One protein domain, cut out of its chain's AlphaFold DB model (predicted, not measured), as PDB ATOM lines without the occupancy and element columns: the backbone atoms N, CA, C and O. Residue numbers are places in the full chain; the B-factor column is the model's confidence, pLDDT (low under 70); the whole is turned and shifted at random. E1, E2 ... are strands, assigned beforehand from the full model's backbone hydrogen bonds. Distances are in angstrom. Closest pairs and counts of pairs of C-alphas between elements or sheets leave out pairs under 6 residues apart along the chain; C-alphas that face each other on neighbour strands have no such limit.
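AT A GLANCE: This is residues 386 to 425 of the 716 residues of an uncharacterized protein of bacterium AMD01 (UniProt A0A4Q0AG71). The domain is one small sheet of three antiparallel strands that go back and forth along its length, E2 in the middle with E1 along one side and E3 along the other, and the two links between the strands make the opposite ends of a rod-like outline. The stretch before E1, residues 386 to 393, begins over one face of the sheet and then runs in to the start of E1, while residues 422 to 425 form a short tail after E3. The printed part has 40 residues, with no named helix and three named strands, E1, E2 and E3 along the chain, which stand in that same order in the sheet. The class is all strand, though 16 of the 40 residues, under half, are in named elements. The whole is only just compact, close to loose, with a radius of gyration of the C-alphas of 10.3 A, and the C-alphas span 32 by 15 by 14 A.

HOW THE PARTS SIT: After residues 386 to 393 comes E1, residues 394 to 397, an edge strand of the sheet. A short link, residues 398 to 403, leads to E2, residues 404 to 409, the inner strand. E1 and E2 form a hairpin: they are antiparallel neighbours, with 166 degrees between their N-to-C directions. Among the C-alphas that face each other, those of Ala 395 and Gly 406 are 3.9 A apart, and those of Leu 397 and Gly 404 are 4.1 A apart. Across this pair, N 396 and O 405 are within hydrogen-bond range at 2.8 A, and so are N 407 and O 394, also at 2.8 A. A second short link, residues 410 to 415, leads to E3, residues 416 to 421, the other edge strand. E2 and E3 form a hairpin too, antiparallel, with 150 degrees between their N-to-C directions. The C-alphas of Trp 409 and Ala 416 face each other at 4.1 A, and those of Val 405 and Thr 420 at 4.4 A. Near one end of this pair, N 421 and O 404 are within hydrogen-bond range at 2.8 A; toward the other end, N 417 and O 408 are at 2.9 A. E1, E2 and E3 make a meander, each strand the antiparallel neighbour of the one before. The C-alphas of the sheet lie up to 3.4 A off the best plane through them.

IN THESE COORDINATES: The printed part begins with C-alpha 386 at (26.213, 38.081, -17.308). E1 runs from Leu 394, with its C-alpha at (34.595, 38.139, -6.711), to Leu 397, 10.2 A from first to last C-alpha. E2 runs from Gly 404 to Trp 409 and measures 15.9 A; its x coordinate falls from 41.329 at C-alpha 404 to 25.839 at C-alpha 409. E3 runs back from Ala 416 to Ile 421, 15.5 A, and its last C-alpha is at (38.931, 28.528, -11.895).

THE WHOLE: The two C-alphas farthest apart are those of Ala 400 and Thr 414, 32.2 A, one in each link between strands. The first and last printed C-alphas, of Arg 386 and Asp 425, are 24.3 A apart. The printed part has no cut, and neither link between its strands is long. It is one domain, residues 386 to 425 of a full chain of 716 residues. The mean pLDDT of the printed part is 87.6, and no printed residue is under 70; the mean is 93 for E1, 91 for E2 and 86 for E3.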
ATOM      1  N   ARG A 386      25.757  39.024 -16.284       91.62
ATOM      2  CA  ARG A 386      26.213  38.081 -17.308       91.62
ATOM      3  C   ARG A 386      25.290  36.857 -17.299       91.62
ATOM      4  O   ARG A 386      25.160  36.203 -16.277       91.62
ATOM      5  N   THR A 387      24.670  36.535 -18.433       90.62
ATOM      6  CA  THR A 387      23.641  35.474 -18.555       90.62
ATOM      7  C   THR A 387      24.169  34.136 -19.093       90.62
ATOM      8  O   THR A 387      23.397  33.264 -19.487       90.62
ATOM      9  N   VAL A 388      25.492  33.975 -19.157       87.38
ATOM     10  CA  VAL A 388      26.195  32.817 -19.740       87.38
ATOM     11  C   VAL A 388      27.306  32.353 -18.803       87.38
ATOM     12  O   VAL A 388      27.736  33.123 -17.952       87.38
ATOM     13  N   ALA A 389      27.822  31.134 -18.969       81.25
ATOM     14  CA  ALA A 389      28.897  30.617 -18.121       81.25
ATOM     15  C   ALA A 389      30.102  31.583 -18.047       81.25
ATOM     16  O   ALA A 389      30.710  31.926 -19.061       81.25
ATOM     17  N   HIS A 390      30.437  32.024 -16.831       88.00
ATOM     18  CA  HIS A 390      31.463  33.035 -16.572       88.00
ATOM     19  C   HIS A 390      32.310  32.722 -15.327       88.00
ATOM     20  O   HIS A 390      31.843  32.069 -14.387       88.00
ATOM     21  N   GLN A 391      33.538  33.258 -15.300       89.62
ATOM     22  CA  GLN A 391      34.400  33.329 -14.108       89.62
ATOM     23  C   GLN A 391      33.693  34.035 -12.929       89.62
ATOM     24  O   GLN A 391      32.706  34.751 -13.155       89.62
ATOM     25  N   PRO A 392      34.164  33.863 -11.676       91.75
ATOM     26  CA  PRO A 392      33.494  34.418 -10.505       91.75
ATOM     27  C   PRO A 392      33.335  35.948 -10.550       91.75
ATOM     28  O   PRO A 392      34.024  36.644 -11.293       91.75
ATOM     29  N   THR A 393      32.404  36.478  -9.758       93.75
ATOM     30  CA  THR A 393      32.134  37.926  -9.652       93.75
ATOM     31  C   THR A 393      33.095  38.591  -8.660       93.75
ATOM     32  O   THR A 393      33.471  39.747  -8.823       93.75
ATOM     33  N   LEU A 394      33.516  37.831  -7.646       94.50
ATOM     34  CA  LEU A 394      34.595  38.139  -6.711       94.50
ATOM     35  C   LEU A 394      35.446  36.874  -6.579       94.50
ATOM     36  O   LEU A 394      34.885  35.819  -6.289       94.50
ATOM     37  N   ALA A 395      36.758  36.965  -6.793       93.19
ATOM     38  CA  ALA A 395      37.669  35.819  -6.793       93.19
ATOM     39  C   ALA A 395      38.976  36.112  -6.046       93.19
ATOM     40  O   ALA A 395      39.413  37.259  -5.966       93.19
ATOM     41  N   VAL A 396      39.612  35.046  -5.565       93.19
ATOM     42  CA  VAL A 396      41.015  34.992  -5.147       93.19
ATOM     43  C   VAL A 396      41.728  34.028  -6.095       93.19
ATOM     44  O   VAL A 396      41.235  32.922  -6.328       93.19
ATOM     45  N   LEU A 397      42.861  34.451  -6.656       91.25
ATOM     46  CA  LEU A 397      43.701  33.633  -7.535       91.25
ATOM     47  C   LEU A 397      44.872  33.019  -6.756       91.25
ATOM     48  O   LEU A 397      45.279  33.541  -5.716       91.25
ATOM     49  N   ASN A 398      45.424  31.920  -7.266       90.62
ATOM     50  CA  ASN A 398      46.692  31.373  -6.789       90.62
ATOM     51  C   ASN A 398      47.879  32.283  -7.201       90.62
ATOM     52  O   ASN A 398      47.735  33.109  -8.102       90.62
ATOM     53  N   PRO A 399      49.078  32.138  -6.598       88.81
ATOM     54  CA  PRO A 399      50.244  32.970  -6.942       88.81
ATOM     55  C   PRO A 399      50.781  32.810  -8.376       88.81
ATOM     56  O   PRO A 399      51.659  33.567  -8.775       88.81
ATOM     57  N   ALA A 400      50.294  31.815  -9.127       86.94
ATOM     58  CA  ALA A 400      50.598  31.604 -10.544       86.94
ATOM     59  C   ALA A 400      49.507  32.163 -11.484       86.94
ATOM     60  O   ALA A 400      49.648  32.078 -12.701       86.94
ATOM     61  N   GLU A 401      48.419  32.702 -10.923       89.12
ATOM     62  CA  GLU A 401      47.260  33.305 -11.600       89.12
ATOM     63  C   GLU A 401      46.524  32.389 -12.606       89.12
ATOM     64  O   GLU A 401      45.666  32.840 -13.365       89.12
ATOM     65  N   SER A 402      46.805  31.084 -12.560       88.38
ATOM     66  CA  SER A 402      46.206  30.032 -13.388       88.38
ATOM     67  C   SER A 402      44.884  29.497 -12.831       88.38
ATOM     68  O   SER A 402      43.998  29.104 -13.591       88.38
ATOM     69  N   ASP A 403      44.746  29.485 -11.506       91.50
ATOM     70  CA  ASP A 403      43.650  28.840 -10.782       91.50
ATOM     71  C   ASP A 403      43.119  29.770  -9.683       91.50
ATOM     72  O   ASP A 403      43.785  30.718  -9.262       91.50
ATOM     73  N   GLY A 404      41.915  29.508  -9.176       91.19
ATOM     74  CA  GLY A 404      41.329  30.359  -8.141       91.19
ATOM     75  C   GLY A 404      39.982  29.890  -7.614       91.19
ATOM     76  O   GLY A 404      39.409  28.916  -8.097       91.19
ATOM     77  N   VAL A 405      39.464  30.616  -6.627       93.12
ATOM     78  CA  VAL A 405      38.177  30.355  -5.970       93.12
ATOM     79  C   VAL A 405      37.427  31.666  -5.735       93.12
ATOM     80  O   VAL A 405      38.033  32.697  -5.452       93.12
ATOM     81  N   GLY A 406      36.103  31.664  -5.875       92.44
ATOM     82  CA  GLY A 406      35.312  32.888  -5.778       92.44
ATOM     83  C   GLY A 406      33.806  32.680  -5.688       92.44
ATOM     84  O   GLY A 406      33.308  31.562  -5.768       92.44
ATOM     85  N   PHE A 407      33.068  33.778  -5.548       91.19
ATOM     86  CA  PHE A 407      31.609  33.800  -5.420       91.19
ATOM     87  C   PHE A 407      30.958  34.352  -6.688       91.19
ATOM     88  O   PHE A 407      31.455  35.312  -7.284       91.19
ATOM     89  N   SER A 408      29.850  33.745  -7.119       89.56
ATOM     90  CA  SER A 408      29.163  34.146  -8.350       89.56
ATOM     91  C   SER A 408      27.769  33.537  -8.485       89.56
ATOM     92  O   SER A 408      27.482  32.503  -7.884       89.56
ATOM     93  N   TRP A 409      26.948  34.121  -9.357       88.25
ATOM     94  CA  TRP A 409      25.839  33.404  -9.997       88.25
ATOM     95  C   TRP A 409      26.372  32.524 -11.136       88.25
ATOM     96  O   TRP A 409      27.493  32.726 -11.609       88.25
ATOM     97  N   ASP A 410      25.615  31.521 -11.575       80.69
ATOM     98  CA  ASP A 410      25.951  30.697 -12.748       80.69
ATOM     99  C   ASP A 410      25.631  31.383 -14.093       80.69
ATOM    100  O   ASP A 410      26.150  30.962 -15.127       80.69
ATOM    101  N   GLY A 411      24.832  32.452 -14.050       82.62
ATOM    102  CA  GLY A 411      24.243  33.159 -15.191       82.62
ATOM    103  C   GLY A 411      22.706  33.124 -15.176       82.62
ATOM    104  O   GLY A 411      22.058  33.847 -15.931       82.62
ATOM    105  N   SER A 412      22.115  32.313 -14.292       82.69
ATOM    106  CA  SER A 412      20.688  32.287 -13.976       82.69
ATOM    107  C   SER A 412      20.345  33.188 -12.782       82.69
ATOM    108  O   SER A 412      21.201  33.556 -11.978       82.69
ATOM    109  N   ASN A 413      19.048  33.446 -12.596       83.19
ATOM    110  CA  ASN A 413      18.504  34.085 -11.391       83.19
ATOM    111  C   ASN A 413      18.298  33.091 -10.224       83.19
ATOM    112  O   ASN A 413      17.643  33.429  -9.239       83.19
ATOM    113  N   THR A 414      18.766  31.843 -10.356       81.62
ATOM    114  CA  THR A 414      18.380  30.714  -9.485       81.62
ATOM    115  C   THR A 414      19.538  30.016  -8.780       81.62
ATOM    116  O   THR A 414      19.308  29.425  -7.727       81.62
ATOM    117  N   VAL A 415      20.767  30.089  -9.302       79.25
ATOM    118  CA  VAL A 415      21.929  29.399  -8.719       79.25
ATOM    119  C   VAL A 415      23.074  30.378  -8.462       79.25
ATOM    120  O   VAL A 415      23.758  30.830  -9.379       79.25
ATOM    121  N   ALA A 416      23.311  30.657  -7.181       83.44
ATOM    122  CA  ALA A 416      24.541  31.266  -6.688       83.44
ATOM    123  C   ALA A 416      25.414  30.192  -6.030       83.44
ATOM    124  O   ALA A 416      24.898  29.291  -5.368       83.44
ATOM    125  N   GLY A 417      26.733  30.292  -6.180       83.69
ATOM    126  CA  GLY A 417      27.656  29.298  -5.645       83.69
ATOM    127  C   GLY A 417      29.080  29.806  -5.456       83.69
ATOM    128  O   GLY A 417      29.446  30.904  -5.886       83.69
ATOM    129  N   ILE A 418      29.885  28.963  -4.809       87.19
ATOM    130  CA  ILE A 418      31.340  29.084  -4.835       87.19
ATOM    131  C   ILE A 418      31.808  28.418  -6.133       87.19
ATOM    132  O   ILE A 418      31.522  27.245  -6.364       87.19
ATOM    133  N   LYS A 419      32.476  29.181  -6.998       86.56
ATOM    134  CA  LYS A 419      33.053  28.730  -8.269       86.56
ATOM    135  C   LYS A 419      34.569  28.634  -8.135       86.56
ATOM    136  O   LYS A 419      35.184  29.491  -7.499       86.56
ATOM    137  N   THR A 420      35.164  27.654  -8.801       88.06
ATOM    138  CA  THR A 420      36.615  27.560  -8.997       88.06
ATOM    139  C   THR A 420      37.003  28.001 -10.409       88.06
ATOM    140  O   THR A 420      36.157  28.145 -11.295       88.06
ATOM    141  N   ILE A 421      38.291  28.272 -10.603       87.50
ATOM    142  CA  ILE A 421      38.931  28.528 -11.895       87.50
ATOM    143  C   ILE A 421      40.042  27.487 -12.049       87.50
ATOM    144  O   ILE A 421      40.771  27.233 -11.088       87.50
ATOM    145  N   GLY A 422      40.160  26.896 -13.240       86.50
ATOM    146  CA  GLY A 422      41.165  25.875 -13.532       86.50
ATOM    147  C   GLY A 422      40.915  24.582 -12.752       86.50
ATOM    148  O   GLY A 422      39.862  23.964 -12.884       86.50
ATOM    149  N   THR A 423      41.903  24.188 -11.957       83.12
ATOM    150  CA  THR A 423      41.999  22.933 -11.193       83.12
ATOM    151  C   THR A 423      42.048  23.134  -9.674       83.12
ATOM    152  O   THR A 423      42.368  22.204  -8.942       83.12
ATOM    153  N   ALA A 424      41.720  24.331  -9.176       80.62
ATOM    154  CA  ALA A 424      41.666  24.592  -7.737       80.62
ATOM    155  C   ALA A 424      40.597  23.742  -7.018       80.62
ATOM    156  O   ALA A 424      39.410  23.835  -7.336       80.62
ATOM    157  N   ASP A 425      41.013  22.997  -5.992       80.50
ATOM    158  CA  ASP A 425      40.128  22.348  -5.019       80.50
ATOM    159  C   ASP A 425      39.617  23.337  -3.952       80.50
ATOM    160  O   ASP A 425      40.300  24.295  -3.581       80.50
TER     161      ASP A 425